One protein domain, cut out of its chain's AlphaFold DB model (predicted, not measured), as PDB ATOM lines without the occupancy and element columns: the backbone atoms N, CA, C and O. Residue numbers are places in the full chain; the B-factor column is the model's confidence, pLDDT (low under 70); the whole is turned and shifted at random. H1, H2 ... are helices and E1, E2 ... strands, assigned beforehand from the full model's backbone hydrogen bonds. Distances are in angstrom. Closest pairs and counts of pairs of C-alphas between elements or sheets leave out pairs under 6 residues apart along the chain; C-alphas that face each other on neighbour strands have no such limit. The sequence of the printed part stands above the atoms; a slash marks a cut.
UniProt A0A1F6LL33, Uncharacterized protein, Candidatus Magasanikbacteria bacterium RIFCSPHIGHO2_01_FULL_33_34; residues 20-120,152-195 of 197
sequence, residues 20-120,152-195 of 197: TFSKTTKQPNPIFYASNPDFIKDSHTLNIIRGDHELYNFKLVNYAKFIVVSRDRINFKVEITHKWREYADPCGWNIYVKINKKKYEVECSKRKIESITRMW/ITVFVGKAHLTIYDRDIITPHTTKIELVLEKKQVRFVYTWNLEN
ATOM      1  N   THR A  20      98.236 103.041 121.730       96.81
ATOM      2  CA  THR A  20      97.143 103.564 120.910       96.81
ATOM      3  C   THR A  20      97.407 105.018 120.555       96.81
ATOM      4  O   THR A  20      97.613 105.859 121.427       96.81
ATOM      5  N   PHE A  21      97.367 105.318 119.265       97.38
ATOM      6  CA  PHE A  21      97.405 106.670 118.735       97.38
ATOM      7  C   PHE A  21      96.053 106.969 118.103       97.38
ATOM      8  O   PHE A  21      95.539 106.162 117.327       97.38
ATOM      9  N   SER A  22      95.475 108.122 118.422       97.44
ATOM     10  CA  SER A  22      94.159 108.491 117.915       97.44
ATOM     11  C   SER A  22      94.122 109.911 117.370       97.44
ATOM     12  O   SER A  22      94.878 110.787 117.798       97.44
ATOM     13  N   LYS A  23      93.238 110.133 116.398       98.12
ATOM     14  CA  LYS A  23      92.899 111.458 115.888       98.12
ATOM     15  C   LYS A  23      91.403 111.529 115.629       98.12
ATOM     16  O   LYS A  23      90.824 110.590 115.087       98.12
ATOM     17  N   THR A  24      90.809 112.662 115.985       97.88
ATOM     18  CA  THR A  24      89.371 112.900 115.857       97.88
ATOM     19  C   THR A  24      89.121 114.206 115.118       97.88
ATOM     20  O   THR A  24      89.859 115.173 115.307       97.88
ATOM     21  N   THR A  25      88.078 114.240 114.294       97.12
ATOM     22  CA  THR A  25      87.556 115.466 113.681       97.12
ATOM     23  C   THR A  25      86.033 115.481 113.709       97.12
ATOM     24  O   THR A  25      85.393 114.443 113.893       97.12
ATOM     25  N   LYS A  26      85.471 116.674 113.537       96.06
ATOM     26  CA  LYS A  26      84.048 116.913 113.326       96.06
ATOM     27  C   LYS A  26      83.844 117.387 111.895       96.06
ATOM     28  O   LYS A  26      84.651 118.166 111.384       96.06
ATOM     29  N   GLN A  27      82.797 116.897 111.250       92.94
ATOM     30  CA  GLN A  27      82.407 117.328 109.913       92.94
ATOM     31  C   GLN A  27      80.909 117.087 109.704       92.94
ATOM     32  O   GLN A  27      80.332 116.234 110.383       92.94
ATOM     33  N   PRO A  28      80.277 117.779 108.753       90.56
ATOM     34  CA  PRO A  28      78.910 117.473 108.366       90.56
ATOM     35  C   PRO A  28      78.768 116.038 107.834       90.56
ATOM     36  O   PRO A  28      79.704 115.489 107.243       90.56
ATOM     37  N   ASN A  29      77.605 115.415 108.028       89.25
ATOM     38  CA  ASN A  29      77.343 114.085 107.486       89.25
ATOM     39  C   ASN A  29      77.275 114.153 105.941       89.25
ATOM     40  O   ASN A  29      76.396 114.825 105.393       89.25
ATOM     41  N   PRO A  30      78.175 113.454 105.220       86.50
ATOM     42  CA  PRO A  30      78.300 113.559 103.766       86.50
ATOM     43  C   PRO A  30      77.045 113.109 103.006       86.50
ATOM     44  O   PRO A  30      76.894 113.461 101.838       86.50
ATOM     45  N   ILE A  31      76.124 112.369 103.640       85.06
ATOM     46  CA  ILE A  31      74.884 111.941 102.981       85.06
ATOM     47  C   ILE A  31      73.967 113.114 102.619       85.06
ATOM     48  O   ILE A  31      73.294 113.054 101.595       85.06
ATOM     49  N   PHE A  32      73.979 114.198 103.402       83.38
ATOM     50  CA  PHE A  32      73.138 115.371 103.133       83.38
ATOM     51  C   PHE A  32      73.645 116.204 101.956       83.38
ATOM     52  O   PHE A  32      72.866 116.903 101.319       83.38
ATOM     53  N   TYR A  33      74.931 116.088 101.632       77.38
ATOM     54  CA  TYR A  33      75.540 116.763 100.487       77.38
ATOM     55  C   TYR A  33      75.552 115.881  99.241       77.38
ATOM     56  O   TYR A  33      75.977 116.321  98.179       77.38
ATOM     57  N   ALA A  34      75.071 114.638  99.339       70.56
ATOM     58  CA  ALA A  34      75.142 113.691  98.237       70.56
ATOM     59  C   ALA A  34      74.246 114.054  97.042       70.56
ATOM     60  O   ALA A  34      74.465 113.504  95.960       70.56
ATOM     61  N   SER A  35      73.271 114.947  97.241       69.75
ATOM     62  CA  SER A  35      72.392 115.512  96.212       69.75
ATOM     63  C   SER A  35      73.018 116.679  95.444       69.75
ATOM     64  O   SER A  35      72.524 117.008  94.368       69.75
ATOM     65  N   ASN A  36      74.089 117.294  95.957       73.94
ATOM     66  CA  ASN A  36      74.764 118.398  95.287       73.94
ATOM     67  C   ASN A  36      75.967 117.864  94.480       73.94
ATOM     68  O   ASN A  36      76.920 117.368  95.087       73.94
ATOM     69  N   PRO A  37      75.950 117.944  93.134       69.00
ATOM     70  CA  PRO A  37      77.044 117.453  92.294       69.00
ATOM     71  C   PRO A  37      78.368 118.197  92.525       69.00
ATOM     72  O   PRO A  37      79.426 117.619  92.283       69.00
ATOM     73  N   ASP A  38      78.321 119.427  93.042       67.56
ATOM     74  CA  ASP A  38      79.509 120.243  93.307       67.56
ATOM     75  C   ASP A  38      80.213 119.859  94.618       67.56
ATOM     76  O   ASP A  38      81.341 120.289  94.877       67.56
ATOM     77  N   PHE A  39      79.578 119.040  95.467       68.69
ATOM     78  CA  PHE A  39      80.135 118.668  96.764       68.69
ATOM     79  C   PHE A  39      80.883 117.335  96.706       68.69
ATOM     80  O   PHE A  39      80.328 116.268  96.433       68.69
ATOM     81  N   ILE A  40      82.173 117.387  97.033       65.25
ATOM     82  CA  ILE A  40      83.005 116.191  97.137       65.25
ATOM     83  C   ILE A  40      82.556 115.393  98.367       65.25
ATOM     84  O   ILE A  40      82.578 115.888  99.491       65.25
ATOM     85  N   LYS A  41      82.209 114.119  98.164       82.62
ATOM     86  CA  LYS A  41      81.810 113.162  99.213       82.62
ATOM     87  C   LYS A  41      83.002 112.645 100.044       82.62
ATOM     88  O   LYS A  41      82.993 111.500 100.507       82.62
ATOM     89  N   ASP A  42      84.039 113.468 100.193       87.69
ATOM     90  CA  ASP A  42      85.281 113.158 100.897       87.69
ATOM     91  C   ASP A  42      85.208 113.663 102.340       87.69
ATOM     92  O   ASP A  42      84.677 114.734 102.630       87.69
ATOM     93  N   SER A  43      85.803 112.911 103.257       91.62
ATOM     94  CA  SER A  43      86.001 113.356 104.627       91.62
ATOM     95  C   SER A  43      87.196 114.298 104.756       91.62
ATOM     96  O   SER A  43      88.171 114.221 104.002       91.62
ATOM     97  N   HIS A  44      87.215 115.068 105.844       93.31
ATOM     98  CA  HIS A  44      88.436 115.671 106.360       93.31
ATOM     99  C   HIS A  44      89.534 114.615 106.527       93.31
ATOM    100  O   HIS A  44      89.292 113.488 106.976       93.31
ATOM    101  N   THR A  45      90.754 114.995 106.151       96.25
ATOM    102  CA  THR A  45      91.925 114.125 106.267       96.25
ATOM    103  C   THR A  45      92.459 114.182 107.694       96.25
ATOM    104  O   THR A  45      92.643 115.261 108.257       96.25
ATOM    105  N   LEU A  46      92.692 113.015 108.290       97.06
ATOM    106  CA  LEU A  46      93.223 112.878 109.638       97.06
ATOM    107  C   LEU A  46      94.669 112.401 109.598       97.06
ATOM    108  O   LEU A  46      94.974 111.366 109.007       97.06
ATOM    109  N   ASN A  47      95.535 113.131 110.304       97.31
ATOM    110  CA  ASN A  47      96.968 112.859 110.341       97.31
ATOM    111  C   ASN A  47      97.386 112.532 111.774       97.31
ATOM    112  O   ASN A  47      97.179 113.335 112.690       97.31
ATOM    113  N   ILE A  48      98.001 111.368 111.958       96.00
ATOM    114  CA  ILE A  48      98.691 110.993 113.191       96.00
ATOM    115  C   ILE A  48     100.184 111.151 112.930       96.00
ATOM    116  O   ILE A  48     100.746 110.480 112.067       96.00
ATOM    117  N   ILE A  49     100.817 112.053 113.676       95.69
ATOM    118  CA  ILE A  49     102.249 112.334 113.578       95.69
ATOM    119  C   ILE A  49     102.947 111.654 114.751       95.69
ATOM    120  O   ILE A  49     102.559 111.842 115.903       95.69
ATOM    121  N   ARG A  50     103.991 110.880 114.462       93.69
ATOM    122  CA  ARG A  50     104.773 110.148 115.457       93.69
ATOM    123  C   ARG A  50     106.263 110.421 115.265       93.69
ATOM    124  O   ARG A  50     106.766 110.381 114.145       93.69
ATOM    125  N   GLY A  51     106.960 110.669 116.370       88.56
ATOM    126  CA  GLY A  51     108.422 110.645 116.412       88.56
ATOM    127  C   GLY A  51     108.943 109.225 116.631       88.56
ATOM    128  O   GLY A  51     108.301 108.428 117.316       88.56
ATOM    129  N   ASP A  52     110.101 108.919 116.057       86.50
ATOM    130  CA  ASP A  52     110.891 107.733 116.384       86.50
ATOM    131  C   ASP A  52     112.281 108.214 116.812       86.50
ATOM    132  O   ASP A  52     112.858 109.084 116.164       86.50
ATOM    133  N   HIS A  53     112.785 107.688 117.927       85.00
ATOM    134  CA  HIS A  53     114.084 108.053 118.487       85.00
ATOM    135  C   HIS A  53     115.263 107.781 117.539       85.00
ATOM    136  O   HIS A  53     116.241 108.519 117.564       85.00
ATOM    137  N   GLU A  54     115.154 106.769 116.673       82.12
ATOM    138  CA  GLU A  54     116.167 106.452 115.657       82.12
ATOM    139  C   GLU A  54     116.090 107.398 114.451       82.12
ATOM    140  O   GLU A  54     117.033 107.511 113.673       82.12
ATOM    141  N   LEU A  55     114.958 108.082 114.278       82.56
ATOM    142  CA  LEU A  55     114.677 108.950 113.143       82.56
ATOM    143  C   LEU A  55     114.779 110.416 113.562       82.56
ATOM    144  O   LEU A  55     113.798 111.164 113.530       82.56
ATOM    145  N   TYR A  56     115.981 110.827 113.965       72.56
ATOM    146  CA  TYR A  56     116.254 112.204 114.370       72.56
ATOM    147  C   TYR A  56     115.826 113.171 113.247       72.56
ATOM    148  O   TYR A  56     116.272 113.055 112.109       72.56
ATOM    149  N   ASN A  57     114.899 114.085 113.550       79.06
ATOM    150  CA  ASN A  57     114.273 115.047 112.625       79.06
ATOM    151  C   ASN A  57     113.335 114.499 111.529       79.06
ATOM    152  O   ASN A  57     112.778 115.298 110.770       79.06
ATOM    153  N   PHE A  58     113.064 113.192 111.458       83.94
ATOM    154  CA  PHE A  58     112.060 112.655 110.533       83.94
ATOM    155  C   PHE A  58     110.775 112.258 111.270       83.94
ATOM    156  O   PHE A  58     110.758 111.394 112.145       83.94
ATOM    157  N   LYS A  59     109.657 112.885 110.892       90.81
ATOM    158  CA  LYS A  59     108.337 112.597 111.466       90.81
ATOM    159  C   LYS A  59     107.637 111.520 110.642       90.81
ATOM    160  O   LYS A  59     107.433 111.689 109.445       90.81
ATOM    161  N   LEU A  60     107.221 110.438 111.294       93.81
ATOM    162  CA  LEU A  60     106.374 109.416 110.686       93.81
ATOM    163  C   LEU A  60     104.936 109.936 110.680       93.81
ATOM    164  O   LEU A  60     104.341 110.113 111.746       93.81
ATOM    165  N   VAL A  61     104.398 110.217 109.495       96.38
ATOM    166  CA  VAL A  61     103.032 110.723 109.337       96.38
ATOM    167  C   VAL A  61     102.157 109.638 108.732       96.38
ATOM    168  O   VAL A  61     102.483 109.074 107.689       96.38
ATOM    169  N   ASN A  62     101.054 109.344 109.413       97.56
ATOM    170  CA  ASN A  62     100.060 108.378 108.971       97.56
ATOM    171  C   ASN A  62      98.755 109.103 108.669       97.56
ATOM    172  O   ASN A  62      98.219 109.803 109.535       97.56
ATOM    173  N   TYR A  63      98.238 108.895 107.468       97.25
ATOM    174  CA  TYR A  63      97.085 109.587 106.923       97.25
ATOM    175  C   TYR A  63      95.911 108.627 106.778       97.25
ATOM    176  O   TYR A  63      96.072 107.492 106.328       97.25
ATOM    177  N   ALA A  64      94.716 109.110 107.095       98.12
ATOM    178  CA  ALA A  64      93.481 108.446 106.725       98.12
ATOM    179  C   ALA A  64      92.431 109.471 106.298       98.12
ATOM    180  O   ALA A  64      92.255 110.514 106.932       98.12
ATOM    181  N   LYS A  65      91.699 109.146 105.237       97.50
ATOM    182  CA  LYS A  65      90.448 109.810 104.863       97.50
ATOM    183  C   LYS A  65      89.490 108.789 104.279       97.50
ATOM    184  O   LYS A  65      89.938 107.761 103.779       97.50
ATOM    185  N   PHE A  66      88.199 109.070 104.300       96.38
ATOM    186  CA  PHE A  66      87.207 108.240 103.636       96.38
ATOM    187  C   PHE A  66      86.446 109.016 102.575       96.38
ATOM    188  O   PHE A  66      86.418 110.242 102.570       96.38
ATOM    189  N   ILE A  67      85.860 108.265 101.656       94.12
ATOM    190  CA  ILE A  67      85.076 108.746 100.534       94.12
ATOM    191  C   ILE A  67      83.808 107.911 100.501       94.12
ATOM    192  O   ILE A  67      83.870 106.677 100.454       94.12
ATOM    193  N   VAL A  68      82.663 108.580 100.522       93.00
ATOM    194  CA  VAL A  68      81.369 107.919 100.362       93.00
ATOM    195  C   VAL A  68      81.103 107.767  98.879       93.00
ATOM    196  O   VAL A  68      80.852 108.745  98.178       93.00
ATOM    197  N   VAL A  69      81.181 106.536  98.385       90.94
ATOM    198  CA  VAL A  69      80.967 106.276  96.959       90.94
ATOM    199  C   VAL A  69      79.485 106.070  96.672       90.94
ATOM    200  O   VAL A  69      78.961 106.591  95.692       90.94
ATOM    201  N   SER A  70      78.808 105.329  97.544       89.19
ATOM    202  CA  SER A  70      77.359 105.141  97.541       89.19
ATOM    203  C   SER A  70      76.870 104.957  98.978       89.19
ATOM    204  O   SER A  70      77.672 104.910  99.912       89.19
ATOM    205  N   ARG A  71      75.553 104.832  99.164       89.25
ATOM    206  CA  ARG A  71      74.952 104.531 100.472       89.25
ATOM    207  C   ARG A  71      75.467 103.211 101.071       89.25
ATOM    208  O   ARG A  71      75.608 103.104 102.286       89.25
ATOM    209  N   ASP A  72      75.826 102.276 100.194       93.12
ATOM    210  CA  ASP A  72      76.267 100.918 100.526       93.12
ATOM    211  C   ASP A  72      77.791 100.738 100.469       93.12
ATOM    212  O   ASP A  72      78.304  99.637 100.680       93.12
ATOM    213  N   ARG A  73      78.540 101.797 100.121       93.88
ATOM    214  CA  ARG A  73      79.985 101.701  99.896       93.88
ATOM    215  C   ARG A  73      80.757 102.908 100.392       93.88
ATOM    216  O   ARG A  73      80.627 104.020  99.868       93.88
ATOM    217  N   ILE A  74      81.686 102.632 101.302       95.56
ATOM    218  CA  ILE A  74      82.697 103.583 101.765       95.56
ATOM    219  C   ILE A  74      84.079 103.088 101.350       95.56
ATOM    220  O   ILE A  74      84.420 101.925 101.566       95.56
ATOM    221  N   ASN A  75      84.889 103.997 100.812       96.50
ATOM    222  CA  ASN A  75      86.299 103.765 100.524       96.50
ATOM    223  C   ASN A  75      87.174 104.622 101.438       96.50
ATOM    224  O   ASN A  75      87.104 105.845 101.377       96.50
ATOM    225  N   PHE A  76      88.058 104.015 102.219       97.81
ATOM    226  CA  PHE A  76      89.108 104.717 102.947       97.81
ATOM    227  C   PHE A  76      90.395 104.721 102.128       97.81
ATOM    228  O   PHE A  76      90.791 103.712 101.551       97.81
ATOM    229  N   LYS A  77      91.060 105.870 102.083       97.88
ATOM    230  CA  LYS A  77      92.431 106.010 101.599       97.88
ATOM    231  C   LYS A  77      93.324 106.120 102.819       97.88
ATOM    232  O   LYS A  77      93.154 107.042 103.619       97.88
ATOM    233  N   VAL A  78      94.243 105.174 102.956       98.12
ATOM    234  CA  VAL A  78      95.171 105.107 104.084       98.12
ATOM    235  C   VAL A  78      96.593 105.155 103.567       98.12
ATOM    236  O   VAL A  78      96.935 104.475 102.599       98.12
ATOM    237  N   GLU A  79      97.414 105.945 104.245       98.25
ATOM    238  CA  GLU A  79      98.851 106.001 104.031       98.25
ATOM    239  C   GLU A  79      99.565 105.831 105.373       98.25
ATOM    240  O   GLU A  79      99.304 106.574 106.319       98.25
ATOM    241  N   ILE A  80     100.448 104.840 105.471       97.81
ATOM    242  CA  ILE A  80     101.249 104.573 106.667       97.81
ATOM    243  C   ILE A  80     102.717 104.771 106.315       97.81
ATOM    244  O   ILE A  80     103.247 104.107 105.424       97.81
ATOM    245  N   THR A  81     103.384 105.651 107.061       97.12
ATOM    246  CA  THR A  81     104.830 105.860 106.948       97.12
ATOM    247  C   THR A  81     105.543 105.153 108.094       97.12
ATOM    248  O   THR A  81     105.274 105.411 109.273       97.12
ATOM    249  N   HIS A  82     106.488 104.266 107.777       95.88
ATOM    250  CA  HIS A  82     107.246 103.516 108.778       95.88
ATOM    251  C   HIS A  82     108.666 103.181 108.321       95.88
ATOM    252  O   HIS A  82     108.901 102.951 107.144       95.88
ATOM    253  N   LYS A  83     109.606 103.037 109.263       94.44
ATOM    254  CA  LYS A  83     110.964 102.527 108.978       94.44
ATOM    255  C   LYS A  83     111.025 101.057 108.538       94.44
ATOM    256  O   LYS A  83     111.989 100.645 107.916       94.44
ATOM    257  N   TRP A  84     109.987 100.274 108.843       95.12
ATOM    258  CA  TRP A  84     109.923  98.842 108.545       95.12
ATOM    259  C   TRP A  84     108.869  98.615 107.472       95.12
ATOM    260  O   TRP A  84     107.726  99.064 107.625       95.12
ATOM    261  N   ARG A  85     109.235  97.905 106.404       96.31
ATOM    262  CA  ARG A  85     108.360  97.680 105.251       96.31
ATOM    263  C   ARG A  85     107.067  96.969 105.646       96.31
ATOM    264  O   ARG A  85     105.999  97.349 105.174       96.31
ATOM    265  N   GLU A  86     107.137  95.986 106.542       96.50
ATOM    266  CA  GLU A  86     105.959  95.241 106.982       96.50
ATOM    267  C   GLU A  86     104.991  96.086 107.816       96.50
ATOM    268  O   GLU A  86     103.795  95.802 107.831       96.50
ATOM    269  N   TYR A  87     105.466  97.130 108.498       96.88
ATOM    270  CA  TYR A  87     104.596  98.054 109.227       96.88
ATOM    271  C   TYR A  87     104.013  99.135 108.323       96.88
ATOM    272  O   TYR A  87     102.902  99.588 108.579       96.88
ATOM    273  N   ALA A  88     104.735  99.539 107.279       97.38
ATOM    274  CA  ALA A  88     104.222 100.488 106.301       97.38
ATOM    275  C   ALA A  88     103.084  99.893 105.463       97.38
ATOM    276  O   ALA A  88     102.235 100.639 105.004       97.38
ATOM    277  N   ASP A  89     103.033  98.571 105.283       97.50
ATOM    278  CA  ASP A  89     101.978  97.887 104.537       97.50
ATOM    279  C   ASP A  89     100.621  97.881 105.267       97.50
ATOM    280  O   ASP A  89     100.473  97.069 106.181       97.50
ATOM    281  N   PRO A  90      99.605  98.673 104.865       96.75
ATOM    282  CA  PRO A  90      98.340  98.730 105.596       96.75
ATOM    283  C   PRO A  90      97.561  97.412 105.514       96.75
ATOM    284  O   PRO A  90      96.999  96.984 106.514       96.75
ATOM    285  N   CYS A  91      97.584  96.712 104.372       97.25
ATOM    286  CA  CYS A  91      96.835  95.459 104.204       97.25
ATOM    287  C   CYS A  91      97.329  94.327 105.123       97.25
ATOM    288  O   CYS A  91      96.609  93.362 105.346       97.25
ATOM    289  N   GLY A  92      98.550  94.431 105.655       96.62
ATOM    290  CA  GLY A  92      99.100  93.492 106.630       96.62
ATOM    291  C   GLY A  92      98.743  93.815 108.087       96.62
ATOM    292  O   GLY A  92      99.435  93.325 108.984       96.62
ATOM    293  N   TRP A  93      97.775  94.702 108.338       97.75
ATOM    294  CA  TRP A  93      97.251  95.045 109.666       97.75
ATOM    295  C   TRP A  93      95.889  94.379 109.881       97.75
ATOM    296  O   TRP A  93      95.176  94.079 108.928       97.75
ATOM    297  N   ASN A  94      95.497  94.194 111.141       97.69
ATOM    298  CA  ASN A  94      94.117  93.882 111.490       97.69
ATOM    299  C   ASN A  94      93.295  95.171 111.373       97.69
ATOM    300  O   ASN A  94      93.435  96.083 112.194       97.69
ATOM    301  N   ILE A  95      92.500  95.270 110.311       98.00
ATOM    302  CA  ILE A  95      91.736  96.468 109.972       98.00
ATOM    303  C   ILE A  95      90.255  96.182 110.154       98.00
ATOM    304  O   ILE A  95      89.720  95.209 109.631       98.00
ATOM    305  N   TYR A  96      89.573  97.086 110.844       98.19
ATOM    306  CA  TYR A  96      88.122  97.099 110.885       98.19
ATOM    307  C   TYR A  96      87.607  98.526 111.017       98.19
ATOM    308  O   TYR A  96      88.304  99.425 111.498       98.19
ATOM    309  N   VAL A  97      86.351  98.728 110.639       98.25
ATOM    310  CA  VAL A  97      85.667 100.005 110.848       98.25
ATOM    311  C   VAL A  97      84.521  99.814 111.817       98.25
ATOM    312  O   VAL A  97      83.796  98.824 111.773       98.25
ATOM    313  N   LYS A  98      84.364 100.760 112.733       98.12
ATOM    314  CA  LYS A  98      83.217 100.855 113.624       98.12
ATOM    315  C   LYS A  98      82.369 102.034 113.194       98.12
ATOM    316  O   LYS A  98      82.844 103.165 113.182       98.12
ATOM    317  N   ILE A  99      81.115 101.768 112.863       96.94
ATOM    318  CA  ILE A  99      80.137 102.815 112.569       96.94
ATOM    319  C   ILE A  99      79.088 102.753 113.662       96.94
ATOM    320  O   ILE A  99      78.436 101.723 113.860       96.94
ATOM    321  N   ASN A 100      78.981 103.840 114.423       94.12
ATOM    322  CA  ASN A 100      78.250 103.896 115.685       94.12
ATOM    323  C   ASN A 100      78.704 102.780 116.658       94.12
ATOM    324  O   ASN A 100      79.707 102.941 117.353       94.12
ATOM    325  N   LYS A 101      77.995 101.641 116.698       93.88
ATOM    326  CA  LYS A 101      78.316 100.462 117.532       93.88
ATOM    327  C   LYS A 101      78.649  99.196 116.731       93.88
ATOM    328  O   LYS A 101      79.168  98.245 117.310       93.88
ATOM    329  N   LYS A 102      78.361  99.161 115.424       97.06
ATOM    330  CA  LYS A 102      78.549  97.968 114.583       97.06
ATOM    331  C   LYS A 102      79.968  97.945 114.016       97.06
ATOM    332  O   LYS A 102      80.481  98.979 113.590       97.06
ATOM    333  N   LYS A 103      80.600  96.769 114.048       97.69
ATOM    334  CA  LYS A 103      81.925  96.509 113.473       97.69
ATOM    335  C   LYS A 103      81.753  95.947 112.061       97.69
ATOM    336  O   LYS A 103      80.906  95.084 111.857       97.69
ATOM    337  N   TYR A 104      82.572  96.425 111.137       97.81
ATOM    338  CA  TYR A 104      82.604  96.021 109.740       97.81
ATOM    339  C   TYR A 104      84.007  95.550 109.385       97.81
ATOM    340  O   TYR A 104      85.003  96.171 109.783       97.81
ATOM    341  N   GLU A 105      84.062  94.454 108.643       96.06
ATOM    342  CA  GLU A 105      85.283  93.991 108.000       96.06
ATOM    343  C   GLU A 105      85.567  94.828 106.759       96.06
ATOM    344  O   GLU A 105      84.686  95.486 106.201       96.06
ATOM    345  N   VAL A 106      86.836  94.863 106.379       97.06
ATOM    346  CA  VAL A 106      87.339  95.773 105.361       97.06
ATOM    347  C   VAL A 106      88.092  94.967 104.324       97.06
ATOM    348  O   VAL A 106      89.012  94.220 104.653       97.06
ATOM    349  N   GLU A 107      87.743  95.172 103.064       97.19
ATOM    350  CA  GLU A 107      88.479  94.614 101.943       97.19
ATOM    351  C   GLU A 107      89.634  95.551 101.570       97.19
ATOM    352  O   GLU A 107      89.436  96.742 101.307       97.19
ATOM    353  N   CYS A 108      90.861  95.029 101.548       96.81
ATOM    354  CA  CYS A 108      92.023  95.805 101.131       96.81
ATOM    355  C   CYS A 108      92.225  95.702  99.616       96.81
ATOM    356  O   CYS A 108      92.442  94.621  99.079       96.81
ATOM    357  N   SER A 109      92.227  96.841  98.932       92.69
ATOM    358  CA  SER A 109      92.463  96.966  97.495       92.69
ATOM    359  C   SER A 109      93.552  98.007  97.197       92.69
ATOM    360  O   SER A 109      93.908  98.838  98.034       92.69
ATOM    361  N   LYS A 110      94.117  97.968  95.981       88.12
ATOM    362  CA  LYS A 110      95.101  98.954  95.476       88.12
ATOM    363  C   LYS A 110      96.266  99.224  96.444       88.12
ATOM    364  O   LYS A 110      96.540 100.362  96.822       88.12
ATOM    365  N   ARG A 111      96.958  98.155  96.834       91.88
ATOM    366  CA  ARG A 111      98.155  98.199  97.680       91.88
ATOM    367  C   ARG A 111      99.362  98.713  96.893       91.88
ATOM    368  O   ARG A 111      99.702  98.154  95.852       91.88
ATOM    369  N   LYS A 112     100.058  99.719  97.422       95.25
ATOM    370  CA  LYS A 112     101.352 100.190  96.909       95.25
ATOM    371  C   LYS A 112     102.285 100.484  98.075       95.25
ATOM    372  O   LYS A 112     101.865 101.110  99.039       95.25
ATOM    373  N   ILE A 113     103.538 100.051  97.999       94.12
ATOM    374  CA  ILE A 113     104.563 100.392  98.992       94.12
ATOM    375  C   ILE A 113     105.721 101.039  98.249       94.12
ATOM    376  O   ILE A 113     106.274 100.445  97.329       94.12
ATOM    377  N   GLU A 114     106.067 102.251  98.652       94.88
ATOM    378  CA  GLU A 114     107.167 103.038  98.108       94.88
ATOM    379  C   GLU A 114     108.239 103.182  99.192       94.88
ATOM    380  O   GLU A 114     107.916 103.376 100.363       94.88
ATOM    381  N   SER A 115     109.514 103.074  98.833       93.25
ATOM    382  CA  SER A 115     110.617 103.449  99.720       93.25
ATOM    383  C   SER A 115     111.026 104.885  99.422       93.25
ATOM    384  O   SER A 115     111.314 105.223  98.276       93.25
ATOM    385  N   ILE A 116     111.072 105.721 100.450       89.38
ATOM    386  CA  ILE A 116     111.590 107.080 100.392       89.38
ATOM    387  C   ILE A 116     112.893 107.094 101.177       89.38
ATOM    388  O   ILE A 116     112.901 106.947 102.400       89.38
ATOM    389  N   THR A 117     113.995 107.303 100.473       84.62
ATOM    390  CA  THR A 117     115.299 107.509 101.095       84.62
ATOM    391  C   THR A 117     115.514 109.004 101.246       84.62
ATOM    392  O   THR A 117     115.539 109.733 100.256       84.62
ATOM    393  N   ARG A 118     115.641 109.483 102.485       77.88
ATOM    394  CA  ARG A 118     116.082 110.851 102.758       77.88
ATOM    395  C   ARG A 118     117.514 110.821 103.250       77.88
ATOM    396  O   ARG A 118     117.827 110.178 104.250       77.88
ATOM    397  N   MET A 119     118.367 111.525 102.527       67.62
ATOM    398  CA  MET A 119     119.738 111.768 102.940       67.62
ATOM    399  C   MET A 119     119.723 112.955 103.895       67.62
ATOM    400  O   MET A 119     119.106 113.982 103.604       67.62
ATOM    401  N   TRP A 120     120.347 112.779 105.051       62.06
ATOM    402  CA  TRP A 120     120.608 113.858 105.984       62.06
ATOM    403  C   TRP A 120     122.113 114.100 106.014       62.06
ATOM    404  O   TRP A 120     122.909 113.194 105.773       62.06
ATOM    405  N   ILE A 152     118.507 107.825 105.751       86.38
ATOM    406  CA  ILE A 152     117.394 107.123 106.368       86.38
ATOM    407  C   ILE A 152     116.459 106.676 105.253       86.38
ATOM    408  O   ILE A 152     115.959 107.497 104.483       86.38
ATOM    409  N   THR A 153     116.183 105.377 105.199       91.12
ATOM    410  CA  THR A 153     115.135 104.833 104.334       91.12
ATOM    411  C   THR A 153     113.868 104.638 105.153       91.12
ATOM    412  O   THR A 153     113.878 103.959 106.178       91.12
ATOM    413  N   VAL A 154     112.767 105.228 104.699       94.56
ATOM    414  CA  VAL A 154     111.428 104.983 105.241       94.56
ATOM    415  C   VAL A 154     110.537 104.411 104.152       94.56
ATOM    416  O   VAL A 154     110.733 104.663 102.968       94.56
ATOM    417  N   PHE A 155     109.533 103.644 104.542       96.62
ATOM    418  CA  PHE A 155     108.548 103.073 103.641       96.62
ATOM    419  C   PHE A 155     107.220 103.792 103.817       96.62
ATOM    420  O   PHE A 155     106.773 104.022 104.942       96.62
ATOM    421  N   VAL A 156     106.587 104.120 102.700       97.69
ATOM    422  CA  VAL A 156     105.247 104.689 102.626       97.69
ATOM    423  C   VAL A 156     104.357 103.659 101.956       97.69
ATOM    424  O   VAL A 156     104.482 103.392 100.760       97.69
ATOM    425  N   GLY A 157     103.475 103.041 102.733       97.69
ATOM    426  CA  GLY A 157     102.461 102.147 102.196       97.69
ATOM    427  C   GLY A 157     101.140 102.875 102.029       97.69
ATOM    428  O   GLY A 157     100.643 103.502 102.959       97.69
ATOM    429  N   LYS A 158     100.570 102.774 100.834       98.25
ATOM    430  CA  LYS A 158      99.280 103.329 100.435       98.25
ATOM    431  C   LYS A 158      98.326 102.172 100.162       98.25
ATOM    432  O   LYS A 158      98.702 101.198  99.505       98.25
ATOM    433  N   ALA A 159      97.101 102.276 100.655       97.94
ATOM    434  CA  ALA A 159      96.057 101.290 100.405       97.94
ATOM    435  C   ALA A 159      94.684 101.952 100.301       97.94
ATOM    436  O   ALA A 159      94.421 102.995 100.911       97.94
ATOM    437  N   HIS A 160      93.806 101.324  99.523       97.81
ATOM    438  CA  HIS A 160      92.388 101.634  99.500       97.81
ATOM    439  C   HIS A 160      91.642 100.534 100.246       97.81
ATOM    440  O   HIS A 160      91.806  99.353  99.979       97.81
ATOM    441  N   LEU A 161      90.818 100.927 101.193       97.81
ATOM    442  CA  LEU A 161      90.093 100.032 102.072       97.81
ATOM    443  C   LEU A 161      88.613 100.203 101.783       97.81
ATOM    444  O   LEU A 161      88.095 101.306 101.937       97.81
ATOM    445  N   THR A 162      87.939  99.152 101.351       97.62
ATOM    446  CA  THR A 162      86.540  99.241 100.949       97.62
ATOM    447  C   THR A 162      85.661  98.435 101.886       97.62
ATOM    448  O   THR A 162      86.032  97.356 102.340       97.62
ATOM    449  N   ILE A 163      84.487  98.983 102.179       97.31
ATOM    450  CA  ILE A 163      83.437  98.303 102.930       97.31
ATOM    451  C   ILE A 163      82.200  98.246 102.054       97.31
ATOM    452  O   ILE A 163      81.823  99.260 101.460       97.31
ATOM    453  N   TYR A 164      81.585  97.069 102.026       95.62
ATOM    454  CA  TYR A 164      80.310  96.802 101.380       95.62
ATOM    455  C   TYR A 164      79.335  96.255 102.417       95.62
ATOM    456  O   TYR A 164      79.610  95.245 103.058       95.62
ATOM    457  N   ASP A 165      78.214  96.935 102.593       96.38
ATOM    458  CA  ASP A 165      77.069  96.490 103.389       96.38
ATOM    459  C   ASP A 165      75.884  97.374 102.986       96.38
ATOM    460  O   ASP A 165      76.059  98.469 102.448       96.38
ATOM    461  N   ARG A 166      74.667  96.902 103.210       94.06
ATOM    462  CA  ARG A 166      73.468  97.654 102.859       94.06
ATOM    463  C   ARG A 166      73.273  98.802 103.838       94.06
ATOM    464  O   ARG A 166      73.325  98.599 105.050       94.06
ATOM    465  N   ASP A 167      73.012  99.994 103.313       89.94
ATOM    466  CA  ASP A 167      72.709 101.188 104.099       89.94
ATOM    467  C   ASP A 167      73.779 101.525 105.156       89.94
ATOM    468  O   ASP A 167      73.452 101.965 106.259       89.94
ATOM    469  N   ILE A 168      75.067 101.344 104.825       92.62
ATOM    470  CA  ILE A 168      76.186 101.652 105.735       92.62
ATOM    471  C   ILE A 168      76.088 103.078 106.264       92.62
ATOM    472  O   ILE A 168      76.264 103.316 107.462       92.62
ATOM    473  N   ILE A 169      75.861 104.032 105.357       90.69
ATOM    474  CA  ILE A 169      75.691 105.431 105.724       90.69
ATOM    475  C   ILE A 169      74.215 105.769 105.692       90.69
ATOM    476  O   ILE A 169      73.539 105.695 104.667       90.69
ATOM    477  N   THR A 170      73.740 106.206 106.845       91.69
ATOM    478  CA  THR A 170      72.387 106.705 107.052       91.69
ATOM    479  C   THR A 170      72.427 108.140 107.575       91.69
ATOM    480  O   THR A 170      73.445 108.575 108.129       91.69
ATOM    481  N   PRO A 171      71.306 108.877 107.499       90.81
ATOM    482  CA  PRO A 171      71.155 110.167 108.179       90.81
ATOM    483  C   PRO A 171      71.383 110.105 109.702       90.81
ATOM    484  O   PRO A 171      71.652 111.122 110.333       90.81
ATOM    485  N   HIS A 172      71.307 108.913 110.304       92.50
ATOM    486  CA  HIS A 172      71.554 108.673 111.732       92.50
ATOM    487  C   HIS A 172      72.995 108.242 112.039       92.50
ATOM    488  O   HIS A 172      73.321 107.874 113.170       92.50
ATOM    489  N   THR A 173      73.875 108.233 111.037       94.19
ATOM    490  CA  THR A 173      75.288 107.913 111.246       94.19
ATOM    491  C   THR A 173      75.979 109.111 111.874       94.19
ATOM    492  O   THR A 173      76.129 110.141 111.228       94.19
ATOM    493  N   THR A 174      76.402 108.975 113.132       95.81
ATOM    494  CA  THR A 174      77.017 110.067 113.904       95.81
ATOM    495  C   THR A 174      78.508 109.864 114.117       95.81
ATOM    496  O   THR A 174      79.228 110.823 114.381       95.81
ATOM    497  N   LYS A 175      79.004 108.627 114.009       97.12
ATOM    498  CA  LYS A 175      80.418 108.319 114.229       97.12
ATOM    499  C   LYS A 175      80.907 107.240 113.275       97.12
ATOM    500  O   LYS A 175      80.335 106.152 113.224       97.12
ATOM    501  N   ILE A 176      82.016 107.520 112.595       97.62
ATOM    502  CA  ILE A 176      82.799 106.539 111.838       97.62
ATOM    503  C   ILE A 176      84.188 106.463 112.471       97.62
ATOM    504  O   ILE A 176      84.844 107.483 112.668       97.62
ATOM    505  N   GLU A 177      84.642 105.259 112.794       98.38
ATOM    506  CA  GLU A 177      85.939 105.003 113.410       98.38
ATOM    507  C   GLU A 177      86.686 103.929 112.612       98.38
ATOM    508  O   GLU A 177      86.261 102.778 112.566       98.38
ATOM    509  N   LEU A 178      87.802 104.294 111.986       98.50
ATOM    510  CA  LEU A 178      88.711 103.353 111.334       98.50
ATOM    511  C   LEU A 178      89.796 102.940 112.324       98.50
ATOM    512  O   LEU A 178      90.509 103.794 112.860       98.50
ATOM    513  N   VAL A 179      89.934 101.633 112.539       98.44
ATOM    514  CA  VAL A 179      90.954 101.067 113.419       98.44
ATOM    515  C   VAL A 179      91.904 100.196 112.617       98.44
ATOM    516  O   VAL A 179      91.475  99.301 111.893       98.44
ATOM    517  N   LEU A 180      93.199 100.456 112.784       98.31
ATOM    518  CA  LEU A 180      94.273  99.612 112.281       98.31
ATOM    519  C   LEU A 180      95.090  99.132 113.471       98.31
ATOM    520  O   LEU A 180      95.610  99.941 114.242       98.31
ATOM    521  N   GLU A 181      95.223  97.821 113.612       97.81
ATOM    522  CA  GLU A 181      95.930  97.197 114.723       97.81
ATOM    523  C   GLU A 181      97.002  96.229 114.219       97.81
ATOM    524  O   GLU A 181      96.759  95.390 113.351       97.81
ATOM    525  N   LYS A 182      98.219  96.353 114.751       96.69
ATOM    526  CA  LYS A 182      99.327  95.448 114.441       96.69
ATOM    527  C   LYS A 182     100.247  95.300 115.641       96.69
ATOM    528  O   LYS A 182     100.940  96.244 116.030       96.69
ATOM    529  N   LYS A 183     100.301  94.082 116.191       94.81
ATOM    530  CA  LYS A 183     101.058  93.760 117.410       94.81
ATOM    531  C   LYS A 183     100.675  94.741 118.534       94.81
ATOM    532  O   LYS A 183      99.514  94.809 118.900       94.81
ATOM    533  N   GLN A 184     101.624  95.527 119.038       94.19
ATOM    534  CA  GLN A 184     101.428  96.494 120.125       94.19
ATOM    535  C   GLN A 184     101.109  97.918 119.637       94.19
ATOM    536  O   GLN A 184     101.195  98.866 120.415       94.19
ATOM    537  N   VAL A 185     100.802  98.118 118.352       95.94
ATOM    538  CA  VAL A 185     100.515  99.445 117.790       95.94
ATOM    539  C   VAL A 185      99.089  99.485 117.271       95.94
ATOM    540  O   VAL A 185      98.680  98.632 116.483       95.94
ATOM    541  N   ARG A 186      98.352 100.519 117.677       97.75
ATOM    542  CA  ARG A 186      96.977 100.753 117.242       97.75
ATOM    543  C   ARG A 186      96.790 102.190 116.771       97.75
ATOM    544  O   ARG A 186      97.091 103.125 117.510       97.75
ATOM    545  N   PHE A 187      96.262 102.360 115.564       98.25
ATOM    546  CA  PHE A 187      95.830 103.647 115.021       98.25
ATOM    547  C   PHE A 187      94.306 103.720 115.008       98.25
ATOM    548  O   PHE A 187      93.646 102.793 114.542       98.25
ATOM    549  N   VAL A 188      93.753 104.818 115.525       98.50
ATOM    550  CA  VAL A 188      92.307 105.059 115.588       98.50
ATOM    551  C   VAL A 188      91.985 106.414 114.967       98.50
ATOM    552  O   VAL A 188      92.368 107.461 115.487       98.50
ATOM    553  N   TYR A 189      91.247 106.397 113.867       98.44
ATOM    554  CA  TYR A 189      90.812 107.592 113.152       98.44
ATOM    555  C   TYR A 189      89.310 107.753 113.324       98.44
ATOM    556  O   TYR A 189      88.556 106.878 112.915       98.44
ATOM    557  N   THR A 190      88.875 108.843 113.955       98.50
ATOM    558  CA  THR A 190      87.462 109.080 114.277       98.50
ATOM    559  C   THR A 190      86.923 110.307 113.553       98.50
ATOM    560  O   THR A 190      87.429 111.416 113.720       98.50
ATOM    561  N   TRP A 191      85.833 110.124 112.820       97.88
ATOM    562  CA  TRP A 191      85.038 111.202 112.247       97.88
ATOM    563  C   TRP A 191      83.689 111.248 112.951       97.88
ATOM    564  O   TRP A 191      82.882 110.325 112.832       97.88
ATOM    565  N   ASN A 192      83.459 112.329 113.689       97.50
ATOM    566  CA  ASN A 192      82.157 112.645 114.253       97.50
ATOM    567  C   ASN A 192      81.368 113.413 113.191       97.50
ATOM    568  O   ASN A 192      81.804 114.472 112.736       97.50
ATOM    569  N   LEU A 193      80.247 112.841 112.774       94.88
ATOM    570  CA  LEU A 193      79.373 113.383 111.750       94.88
ATOM    571  C   LEU A 193      78.243 114.161 112.419       94.88
ATOM    572  O   LEU A 193      77.531 113.625 113.269       94.88
ATOM    573  N   GLU A 194      78.095 115.420 112.037       92.62
ATOM    574  CA  GLU A 194      77.030 116.293 112.519       92.62
ATOM    575  C   GLU A 194      75.948 116.417 111.444       92.62
ATOM    576  O   GLU A 194      76.242 116.530 110.250       92.62
ATOM    577  N   ASN A 195      74.684 116.372 111.863       84.81
ATOM    578  CA  ASN A 195      73.580 116.644 110.952       84.81
ATOM    579  C   ASN A 195      73.518 118.157 110.700       84.81
ATOM    580  O   ASN A 195      73.698 118.924 111.652       84.81
TER     581      ASN A 195
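What this domain is: This is residues 20 to 120 and 152 to 195 of the 197 residues of an uncharacterized protein of Candidatus Magasanikbacteria bacterium RIFCSPHIGHO2_01_FULL_33_34 (UniProt A0A1F6LL33). Two twisted five-stranded sheets lie face to face as a sandwich, their strands crossed at 47 degrees; the chain passes between the sheets four times, and strand E6 runs on from one sheet into E7 of the other. The short helix H2 packs on the sheet with the longer strands, over E8. The printed part has 145 residues, with named elements in the order E1 H1 E2 E3 E4 H2 E5 E6 E7 E8 E9 E10, and its class is mostly strand. One sheet, E2 E3 E4 E8 E7, is all antiparallel; the other, E1 E10 E9 E5 E6, is mixed. The whole is compact, with a radius of gyration of the C-alphas of 15.9 A, yet elongated, spanning 49 by 27 by 26 A.

Where its parts are: The sheet with the longer strands holds E2, residues 46 to 51; E3, 59 to 70, 34.8 A long; E4, 73 to 82, 28.7 A; E8, 152 to 164, 38.8 A; and E7, 107 to 120, 37.7 A, which bends by 59 degrees at residue 110. The other sheet holds E1, residues 20 to 28, 26.1 A; E10, 185 to 194, 29.4 A; E9, 175 to 182, 22.9 A; E5, 94 to 99; and E6, 102 to 105. H1 is residues 30 to 33 and H2 residues 85 to 88. C-alpha 20 stands at (97.143, 103.564, 120.910) and C-alpha 194 at (77.030, 116.293, 112.519).

How they stand to each other: E2, E3 and E4 form a meander, each strand the antiparallel neighbour of the one before; N 48 and O 62 are 2.9 A apart, N 65 and O 77 3.0 A. E8 is antiparallel to E4, with N 78 and O 159 at 3.0 A, and to the edge strand E7, with N 114 and O 156 at 2.9 A. In the other sheet E1 is parallel to E10, with N 23 and O 188 at 3.0 A. E9 and E10 form a hairpin, with N 178 and O 189 at 2.8 A. E9 is antiparallel to E5, with N 98 and O 177 at 2.8 A; E5 and E6 form a hairpin, with N 97 and O 104 at 3.0 A. Between the sheets, the closest C-alphas of E1 and E2 are those of Lys 23 and Ile 48, 6.4 A. H2 has a height over the sheet of 7.0 A and lies only just over E8, with 3 C-alphas on it. H1 is on neither sheet. Both helices are too short for an O i to N i+4 pair.

The domain as a whole: The C-alphas of Trp 120 and Arg 166, the farthest apart, are 49.9 A apart. Residues 121 to 151 are not printed; C-alphas 120 and 152 are 7.5 A apart across the cut. H1 to E2 is a long link. Mean pLDDT of the printed part is 92.4; residues 35, 37 to 40 and 119 to 120 are under 70.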